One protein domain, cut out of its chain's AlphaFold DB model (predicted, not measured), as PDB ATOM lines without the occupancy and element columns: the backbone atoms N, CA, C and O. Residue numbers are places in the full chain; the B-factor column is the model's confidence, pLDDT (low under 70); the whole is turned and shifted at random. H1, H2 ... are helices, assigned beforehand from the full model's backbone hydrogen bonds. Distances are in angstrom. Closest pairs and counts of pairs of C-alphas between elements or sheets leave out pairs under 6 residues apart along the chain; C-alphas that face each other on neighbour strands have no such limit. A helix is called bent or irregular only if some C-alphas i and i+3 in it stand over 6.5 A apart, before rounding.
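This is residues 151 to 222 of the 326 residues of the protein "Hypothetical protein" of Skeletonema marinoi (UniProt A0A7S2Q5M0). Three helices, H2, H3 and H4, make a loose triangle, with H2 and H4 running the same way and H3 running back between them in chain order; H1 sits at one end, beside the last residues of H3. After H4 the unnamed tail, residues 209 to 222, folds back on the side of H2 and H4 away from H3. The printed part has 72 residues with four named helices, in the order H1, H2, H3, H4, and no named strand; the class is all helix. The whole is compact, with a radius of gyration of the C-alphas of 11.7 A, and spans 31 by 25 by 18 A.

H1, residues 153 to 160, touches residues 190 to 192 alone of H3, residues 180 to 192. Their closest C-alphas, those of Asn 156 and Ser 191, are 4.8 A apart, and the two helices run opposite ways at a steep tilt of 50 degrees. H1 is apart from H2, residues 168 to 178, and from H4, residues 197 to 208. H2 and H3 form a helical hairpin over a tight link. They touch, the closest C-alphas being those of Ile 172 and Ile 183 at 5.9 A, and run opposite ways at a steep tilt of 35.0 degrees, only just past shallow. H3 and H4 are close but not clearly touching: the closest C-alphas, those of Leu 190 and Tyr 197, are 7.7 A apart, with a shallow tilt of 28 degrees, opposite ways. H2 and H4 are also close but not clearly touching, with the C-alphas of His 178 and Tyr 208 closest at 7.3 A; they run the same way at a shallow tilt of 8 degrees. In H1 and H4 every O i to N i+4 pair is within hydrogen-bond range; in H2 it is 6 of 7 and in H3 5 of 9.

H1 begins at C-alpha 153, (126.626, 173.634, 257.601), and is 10.3 A long from first to last C-alpha. H2 measures 15.4 A. H3, the longest helix by residues, measures 19.5 A from C-alpha 180 at (146.871, 159.211, 269.292); it is irregular, with C-alphas 184 and 187 standing 7.2 A apart. H4 measures 16.7 A and ends at C-alpha 208, (138.349, 157.860, 279.268).

The two C-alphas farthest apart, those of Lys 151 and Lys 177, are 32.4 A apart. The printed part has no cut. The link H1 to H2 is short, H2 to H3 and H3 to H4 are tight, and no link is long. The mean pLDDT of the printed part is 80.7; residues 151 to 165 and 219 to 222 are under 70.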
ATOM      1  N   LYS A 151     121.620 171.120 257.637       62.06
ATOM      2  CA  LYS A 151     122.841 170.515 257.073       62.06
ATOM      3  C   LYS A 151     124.064 170.528 258.000       62.06
ATOM      4  O   LYS A 151     125.148 170.209 257.524       62.06
ATOM      5  N   HIS A 152     123.943 170.922 259.278       58.38
ATOM      6  CA  HIS A 152     125.109 171.191 260.156       58.38
ATOM      7  C   HIS A 152     126.168 172.095 259.483       58.38
ATOM      8  O   HIS A 152     127.337 172.133 259.870       58.38
ATOM      9  N   LEU A 153     125.750 172.849 258.459       57.25
ATOM     10  CA  LEU A 153     126.626 173.634 257.601       57.25
ATOM     11  C   LEU A 153     127.252 174.755 258.416       57.25
ATOM     12  O   LEU A 153     128.437 175.005 258.261       57.25
ATOM     13  N   LEU A 154     126.509 175.337 259.362       57.72
ATOM     14  CA  LEU A 154     127.053 176.313 260.302       57.72
ATOM     15  C   LEU A 154     128.115 175.719 261.241       57.72
ATOM     16  O   LEU A 154     128.972 176.456 261.700       57.72
ATOM     17  N   GLY A 155     128.091 174.407 261.498       61.34
ATOM     18  CA  GLY A 155     129.100 173.737 262.316       61.34
ATOM     19  C   GLY A 155     130.418 173.539 261.578       61.34
ATOM     20  O   GLY A 155     131.471 173.958 262.048       61.34
ATOM     21  N   ASN A 156     130.351 173.004 260.356       63.78
ATOM     22  CA  ASN A 156     131.524 172.866 259.489       63.78
ATOM     23  C   ASN A 156     132.066 174.216 259.008       63.78
ATOM     24  O   ASN A 156     133.279 174.404 258.966       63.78
ATOM     25  N   ILE A 157     131.188 175.150 258.635       65.12
ATOM     26  CA  ILE A 157     131.569 176.490 258.179       65.12
ATOM     27  C   ILE A 157     132.010 177.329 259.363       65.12
ATOM     28  O   ILE A 157     133.057 177.934 259.267       65.12
ATOM     29  N   GLY A 158     131.284 177.341 260.478       62.41
ATOM     30  CA  GLY A 158     131.660 178.096 261.670       62.41
ATOM     31  C   GLY A 158     132.981 177.621 262.271       62.41
ATOM     32  O   GLY A 158     133.806 178.455 262.621       62.41
ATOM     33  N   HIS A 159     133.246 176.308 262.284       64.81
ATOM     34  CA  HIS A 159     134.551 175.763 262.670       64.81
ATOM     35  C   HIS A 159     135.658 176.159 261.677       64.81
ATOM     36  O   HIS A 159     136.738 176.564 262.092       64.81
ATOM     37  N   LYS A 160     135.402 176.090 260.360       64.06
ATOM     38  CA  LYS A 160     136.383 176.478 259.323       64.06
ATOM     39  C   LYS A 160     136.604 177.991 259.218       64.06
ATOM     40  O   LYS A 160     137.697 178.407 258.858       64.06
ATOM     41  N   LEU A 161     135.590 178.796 259.527       65.81
ATOM     42  CA  LEU A 161     135.673 180.252 259.657       65.81
ATOM     43  C   LEU A 161     136.133 180.680 261.059       65.81
ATOM     44  O   LEU A 161     136.277 181.872 261.284       65.81
ATOM     45  N   GLY A 162     136.324 179.750 262.001       61.62
ATOM     46  CA  GLY A 162     136.782 180.026 263.365       61.62
ATOM     47  C   GLY A 162     135.785 180.750 264.276       61.62
ATOM     48  O   GLY A 162     136.144 181.125 265.387       61.62
ATOM     49  N   ILE A 163     134.544 180.989 263.856       62.91
ATOM     50  CA  ILE A 163     133.588 181.806 264.614       62.91
ATOM     51  C   ILE A 163     133.322 181.131 265.980       62.91
ATOM     52  O   ILE A 163     132.813 180.023 266.028       62.91
ATOM     53  N   GLY A 164     133.668 181.765 267.103       64.56
ATOM     54  CA  GLY A 164     133.416 181.244 268.460       64.56
ATOM     55  C   GLY A 164     134.569 180.446 269.109       64.56
ATOM     56  O   GLY A 164     135.508 180.042 268.427       64.56
ATOM     57  N   PRO A 165     134.529 180.246 270.442       69.56
ATOM     58  CA  PRO A 165     135.579 179.550 271.191       69.56
ATOM     59  C   PRO A 165     135.614 178.057 270.835       69.56
ATOM     60  O   PRO A 165     134.565 177.413 270.739       69.56
ATOM     61  N   THR A 166     136.812 177.495 270.641       79.00
ATOM     62  CA  THR A 166     136.985 176.088 270.244       79.00
ATOM     63  C   THR A 166     138.025 175.382 271.118       79.00
ATOM     64  O   THR A 166     139.176 175.812 271.132       79.00
ATOM     65  N   PRO A 167     137.712 174.234 271.752       83.75
ATOM     66  CA  PRO A 167     138.646 173.516 272.627       83.75
ATOM     67  C   PRO A 167     139.698 172.691 271.860       83.75
ATOM     68  O   PRO A 167     140.169 171.671 272.358       83.75
ATOM     69  N   LYS A 168     140.052 173.071 270.622       85.50
ATOM     70  CA  LYS A 168     140.816 172.221 269.688       85.50
ATOM     71  C   LYS A 168     142.143 171.752 270.281       85.50
ATOM     72  O   LYS A 168     142.425 170.560 270.249       85.50
ATOM     73  N   LYS A 169     142.923 172.664 270.868       85.06
ATOM     74  CA  LYS A 169     144.227 172.335 271.463       85.06
ATOM     75  C   LYS A 169     144.106 171.338 272.611       85.06
ATOM     76  O   LYS A 169     144.849 170.365 272.629       85.06
ATOM     77  N   ARG A 170     143.127 171.525 273.503       86.50
ATOM     78  CA  ARG A 170     142.881 170.581 274.600       86.50
ATOM     79  C   ARG A 170     142.358 169.243 274.118       86.50
ATOM     80  O   ARG A 170     142.745 168.220 274.656       86.50
ATOM     81  N   VAL A 171     141.502 169.214 273.101       88.31
ATOM     82  CA  VAL A 171     141.033 167.941 272.539       88.31
ATOM     83  C   VAL A 171     142.195 167.177 271.896       88.31
ATOM     84  O   VAL A 171     142.294 165.972 272.097       88.31
ATOM     85  N   ILE A 172     143.107 167.862 271.197       90.25
ATOM     86  CA  ILE A 172     144.327 167.246 270.651       90.25
ATOM     87  C   ILE A 172     145.199 166.696 271.781       90.25
ATOM     88  O   ILE A 172     145.495 165.507 271.774       90.25
ATOM     89  N   SER A 173     145.532 167.506 272.787       88.75
ATOM     90  CA  SER A 173     146.388 167.070 273.897       88.75
ATOM     91  C   SER A 173     145.742 165.990 274.775       88.75
ATOM     92  O   SER A 173     146.436 165.190 275.398       88.75
ATOM     93  N   PHE A 174     144.411 165.933 274.820       90.56
ATOM     94  CA  PHE A 174     143.665 164.850 275.455       90.56
ATOM     95  C   PHE A 174     143.777 163.546 274.657       90.56
ATOM     96  O   PHE A 174     144.052 162.489 275.221       90.56
ATOM     97  N   TYR A 175     143.603 163.610 273.333       91.19
ATOM     98  CA  TYR A 175     143.758 162.440 272.473       91.19
ATOM     99  C   TYR A 175     145.209 161.968 272.376       91.19
ATOM    100  O   TYR A 175     145.427 160.766 272.358       91.19
ATOM    101  N   GLU A 176     146.203 162.854 272.419       91.56
ATOM    102  CA  GLU A 176     147.619 162.467 272.518       91.56
ATOM    103  C   GLU A 176     147.896 161.564 273.727       91.56
ATOM    104  O   GLU A 176     148.699 160.639 273.632       91.56
ATOM    105  N   LYS A 177     147.204 161.798 274.850       90.06
ATOM    106  CA  LYS A 177     147.353 160.995 276.070       90.06
ATOM    107  C   LYS A 177     146.598 159.670 276.027       90.06
ATOM    108  O   LYS A 177     147.068 158.700 276.613       90.06
ATOM    109  N   HIS A 178     145.425 159.638 275.397       89.12
ATOM    110  CA  HIS A 178     144.529 158.482 275.463       89.12
ATOM    111  C   HIS A 178     144.486 157.638 274.185       89.12
ATOM    112  O   HIS A 178     144.495 156.421 274.293       89.12
ATOM    113  N   ASP A 179     144.416 158.262 273.006       89.62
ATOM    114  CA  ASP A 179     144.273 157.610 271.694       89.62
ATOM    115  C   ASP A 179     144.898 158.490 270.579       89.62
ATOM    116  O   ASP A 179     144.181 159.284 269.948       89.62
ATOM    117  N   PRO A 180     146.202 158.353 270.274       91.38
ATOM    118  CA  PRO A 180     146.871 159.211 269.292       91.38
ATOM    119  C   PRO A 180     146.347 159.016 267.860       91.38
ATOM    120  O   PRO A 180     146.402 159.929 267.039       91.38
ATOM    121  N   GLU A 181     145.762 157.857 267.552       90.75
ATOM    122  CA  GLU A 181     145.169 157.579 266.236       90.75
ATOM    123  C   GLU A 181     144.000 158.525 265.905       90.75
ATOM    124  O   GLU A 181     143.795 158.887 264.745       90.75
ATOM    125  N   LYS A 182     143.266 158.997 266.925       88.56
ATOM    126  CA  LYS A 182     142.095 159.872 266.742       88.56
ATOM    127  C   LYS A 182     142.446 161.345 266.546       88.56
ATOM    128  O   LYS A 182     141.544 162.131 266.264       88.56
ATOM    129  N   ILE A 183     143.722 161.732 266.648       88.56
ATOM    130  CA  ILE A 183     144.167 163.128 266.481       88.56
ATOM    131  C   ILE A 183     143.787 163.664 265.092       88.56
ATOM    132  O   ILE A 183     143.355 164.808 264.957       88.56
ATOM    133  N   THR A 184     143.884 162.824 264.059       89.69
ATOM    134  CA  THR A 184     143.544 163.202 262.676       89.69
ATOM    135  C   THR A 184     142.047 163.459 262.475       89.69
ATOM    136  O   THR A 184     141.660 164.274 261.639       89.69
ATOM    137  N   GLU A 185     141.192 162.829 263.283       88.38
ATOM    138  CA  GLU A 185     139.734 162.962 263.218       88.38
ATOM    139  C   GLU A 185     139.199 164.141 264.045       88.38
ATOM    140  O   GLU A 185     138.018 164.483 263.937       88.38
ATOM    141  N   VAL A 186     140.049 164.791 264.851       88.50
ATOM    142  CA  VAL A 186     139.656 165.864 265.781       88.50
ATOM    143  C   VAL A 186     138.899 166.979 265.069       88.50
ATOM    144  O   VAL A 186     137.859 167.411 265.559       88.50
ATOM    145  N   ASP A 187     139.346 167.393 263.883       86.12
ATOM    146  CA  ASP A 187     138.678 168.449 263.115       86.12
ATOM    147  C   ASP A 187     137.259 168.063 262.672       86.12
ATOM    148  O   ASP A 187     136.359 168.905 262.686       86.12
ATOM    149  N   GLY A 188     137.028 166.793 262.327       86.06
ATOM    150  CA  GLY A 188     135.696 166.283 261.987       86.06
ATOM    151  C   GLY A 188     134.798 166.104 263.214       86.06
ATOM    152  O   GLY A 188     133.582 166.302 263.147       86.06
ATOM    153  N   ILE A 189     135.386 165.765 264.364       87.12
ATOM    154  CA  ILE A 189     134.663 165.671 265.633       87.12
ATOM    155  C   ILE A 189     134.244 167.072 266.090       87.12
ATOM    156  O   ILE A 189     133.067 167.287 266.378       87.12
ATOM    157  N   LEU A 190     135.155 168.048 266.115       86.00
ATOM    158  CA  LEU A 190     134.838 169.415 266.537       86.00
ATOM    159  C   LEU A 190     133.773 170.057 265.655       86.00
ATOM    160  O   LEU A 190     132.873 170.715 266.169       86.00
ATOM    161  N   SER A 191     133.828 169.830 264.345       82.94
ATOM    162  CA  SER A 191     132.851 170.395 263.423       82.94
ATOM    163  C   SER A 191     131.437 169.836 263.637       82.94
ATOM    164  O   SER A 191     130.449 170.564 263.512       82.94
ATOM    165  N   LYS A 192     131.328 168.565 264.054       85.50
ATOM    166  CA  LYS A 192     130.062 167.913 264.423       85.50
ATOM    167  C   LYS A 192     129.465 168.460 265.723       85.50
ATOM    168  O   LYS A 192     128.243 168.507 265.847       85.50
ATOM    169  N   TYR A 193     130.306 168.859 266.677       85.38
ATOM    170  CA  TYR A 193     129.891 169.400 267.981       85.38
ATOM    171  C   TYR A 193     130.033 170.922 268.087       85.38
ATOM    172  O   TYR A 193     130.010 171.469 269.190       85.38
ATOM    173  N   TYR A 194     130.157 171.620 266.961       79.94
ATOM    174  CA  TYR A 194     130.267 173.070 266.943       79.94
ATOM    175  C   TYR A 194     129.026 173.725 267.575       79.94
ATOM    176  O   TYR A 194     127.894 173.456 267.171       79.94
ATOM    177  N   GLY A 195     129.245 174.568 268.589       77.44
ATOM    178  CA  GLY A 195     128.186 175.186 269.401       77.44
ATOM    179  C   GLY A 195     127.655 174.310 270.547       77.44
ATOM    180  O   GLY A 195     126.906 174.796 271.384       77.44
ATOM    181  N   ASP A 196     128.082 173.047 270.627       85.75
ATOM    182  CA  ASP A 196     127.642 172.039 271.603       85.75
ATOM    183  C   ASP A 196     128.844 171.350 272.299       85.75
ATOM    184  O   ASP A 196     128.763 170.210 272.772       85.75
ATOM    185  N   TYR A 197     129.978 172.048 272.402       85.38
ATOM    186  CA  TYR A 197     131.222 171.536 272.991       85.38
ATOM    187  C   TYR A 197     131.098 170.983 274.424       85.38
ATOM    188  O   TYR A 197     131.725 169.958 274.697       85.38
ATOM    189  N   PRO A 198     130.243 171.513 275.328       86.88
ATOM    190  CA  PRO A 198     130.028 170.893 276.638       86.88
ATOM    191  C   PRO A 198     129.531 169.442 276.552       86.88
ATOM    192  O   PRO A 198     129.846 168.617 277.411       86.88
ATOM    193  N   LYS A 199     128.756 169.096 275.511       89.50
ATOM    194  CA  LYS A 199     128.297 167.716 275.279       89.50
ATOM    195  C   LYS A 199     129.432 166.826 274.779       89.50
ATOM    196  O   LYS A 199     129.444 165.645 275.121       89.50
ATOM    197  N   LEU A 200     130.352 167.366 273.975       89.25
ATOM    198  CA  LEU A 200     131.552 166.659 273.522       89.25
ATOM    199  C   LEU A 200     132.471 166.349 274.709       89.25
ATOM    200  O   LEU A 200     132.810 165.186 274.917       89.25
ATOM    201  N   VAL A 201     132.781 167.362 275.522       89.31
ATOM    202  CA  VAL A 201     133.613 167.241 276.730       89.31
ATOM    203  C   VAL A 201     133.061 166.166 277.666       89.31
ATOM    204  O   VAL A 201     133.752 165.195 277.952       89.31
ATOM    205  N   LYS A 202     131.771 166.228 278.026       90.75
ATOM    206  CA  LYS A 202     131.147 165.212 278.896       90.75
ATOM    207  C   LYS A 202     131.230 163.786 278.341       90.75
ATOM    208  O   LYS A 202     131.255 162.831 279.114       90.75
ATOM    209  N   ARG A 203     131.212 163.608 277.014       90.94
ATOM    210  CA  ARG A 203     131.373 162.280 276.391       90.94
ATOM    211  C   ARG A 203     132.820 161.803 276.450       90.94
ATOM    212  O   ARG A 203     133.025 160.618 276.684       90.94
ATOM    213  N   LEU A 204     133.783 162.697 276.235       90.56
ATOM    214  CA  LEU A 204     135.215 162.405 276.335       90.56
ATOM    215  C   LEU A 204     135.591 162.010 277.764       90.56
ATOM    216  O   LEU A 204     136.110 160.917 277.968       90.56
ATOM    217  N   GLU A 205     135.221 162.830 278.746       90.12
ATOM    218  CA  GLU A 205     135.488 162.567 280.165       90.12
ATOM    219  C   GLU A 205     134.857 161.243 280.613       90.12
ATOM    220  O   GLU A 205     135.507 160.424 281.251       90.12
ATOM    221  N   ARG A 206     133.615 160.954 280.195       92.44
ATOM    222  CA  ARG A 206     132.969 159.668 280.504       92.44
ATOM    223  C   ARG A 206     133.665 158.477 279.847       92.44
ATOM    224  O   ARG A 206     133.660 157.391 280.416       92.44
ATOM    225  N   LYS A 207     134.189 158.646 278.632       91.19
ATOM    226  CA  LYS A 207     134.782 157.546 277.864       91.19
ATOM    227  C   LYS A 207     136.155 157.140 278.403       91.19
ATOM    228  O   LYS A 207     136.441 155.949 278.424       91.19
ATOM    229  N   TYR A 208     136.973 158.107 278.815       90.44
ATOM    230  CA  TYR A 208     138.349 157.860 279.268       90.44
ATOM    231  C   TYR A 208     138.537 158.013 280.786       90.44
ATOM    232  O   TYR A 208     139.590 157.661 281.303       90.44
ATOM    233  N   GLY A 209     137.522 158.492 281.511       89.00
ATOM    234  CA  GLY A 209     137.533 158.618 282.972       89.00
ATOM    235  C   GLY A 209     138.342 159.801 283.516       89.00
ATOM    236  O   GLY A 209     138.458 159.932 284.731       89.00
ATOM    237  N   ASP A 210     138.884 160.656 282.648       88.12
ATOM    238  CA  ASP A 210     139.692 161.818 283.026       88.12
ATOM    239  C   ASP A 210     138.811 163.074 283.125       88.12
ATOM    240  O   ASP A 210     138.559 163.776 282.142       88.12
ATOM    241  N   TYR A 211     138.260 163.301 284.319       85.56
ATOM    242  CA  TYR A 211     137.381 164.429 284.619       85.56
ATOM    243  C   TYR A 211     138.192 165.673 284.985       85.56
ATOM    244  O   TYR A 211     139.087 165.617 285.824       85.56
ATOM    245  N   GLY A 212     137.828 166.825 284.421       83.25
ATOM    246  CA  GLY A 212     138.438 168.107 284.785       83.25
ATOM    247  C   GLY A 212     139.546 168.577 283.841       83.25
ATOM    248  O   GLY A 212     139.962 169.734 283.915       83.25
ATOM    249  N   TYR A 213     139.955 167.747 282.880       84.56
ATOM    250  CA  TYR A 213     140.921 168.126 281.846       84.56
ATOM    251  C   TYR A 213     140.459 169.338 281.010       84.56
ATOM    252  O   TYR A 213     141.249 170.178 280.570       84.56
ATOM    253  N   PHE A 214     139.145 169.470 280.838       85.94
ATOM    254  CA  PHE A 214     138.516 170.528 280.051       85.94
ATOM    255  C   PHE A 214     138.006 171.710 280.897       85.94
ATOM    256  O   PHE A 214     137.235 172.525 280.398       85.94
ATOM    257  N   ILE A 215     138.401 171.857 282.166       85.88
ATOM    258  CA  ILE A 215     137.986 173.014 282.983       85.88
ATOM    259  C   ILE A 215     138.489 174.316 282.342       85.88
ATOM    260  O   ILE A 215     139.678 174.454 282.089       85.88
ATOM    261  N   ASN A 216     137.611 175.293 282.106       80.69
ATOM    262  CA  ASN A 216     137.924 176.548 281.401       80.69
ATOM    263  C   ASN A 216     138.303 176.370 279.919       80.69
ATOM    264  O   ASN A 216     139.051 177.174 279.373       80.69
ATOM    265  N   TRP A 217     137.803 175.337 279.237       79.94
ATOM    266  CA  TRP A 217     138.035 175.178 277.795       79.94
ATOM    267  C   TRP A 217     137.523 176.369 276.955       79.94
ATOM    268  O   TRP A 217     137.989 176.599 275.846       79.94
ATOM    269  N   GLU A 218     136.577 177.149 277.484       72.75
ATOM    270  CA  GLU A 218     136.024 178.348 276.839       72.75
ATOM    271  C   GLU A 218     137.049 179.483 276.695       72.75
ATOM    272  O   GLU A 218     136.916 180.318 275.802       72.75
ATOM    273  N   THR A 219     138.067 179.513 277.562       69.62
ATOM    274  CA  THR A 219     139.152 180.504 277.506       69.62
ATOM    275  C   THR A 219     140.305 180.066 276.611       69.62
ATOM    276  O   THR A 219     141.209 180.860 276.362       69.62
ATOM    277  N   ASP A 220     140.299 178.817 276.135       65.56
ATOM    278  CA  ASP A 220     141.282 178.382 275.152       65.56
ATOM    279  C   ASP A 220     140.992 179.068 273.834       65.56
ATOM    280  O   ASP A 220     139.934 178.857 273.246       65.56
ATOM    281  N   GLU A 221     141.953 179.893 273.420       61.75
ATOM    282  CA  GLU A 221     142.115 180.490 272.099       61.75
ATOM    283  C   GLU A 221     140.842 180.486 271.258       61.75
ATOM    284  O   GLU A 221     140.550 179.528 270.544       61.75
ATOM    285  N   ALA A 222     140.102 181.594 271.293       62.31
ATOM    286  CA  ALA A 222     139.178 181.882 270.216       62.31
ATOM    287  C   ALA A 222     140.035 182.021 268.947       62.31
ATOM    288  O   ALA A 222     140.734 183.028 268.807       62.31
TER     289      ALA A 222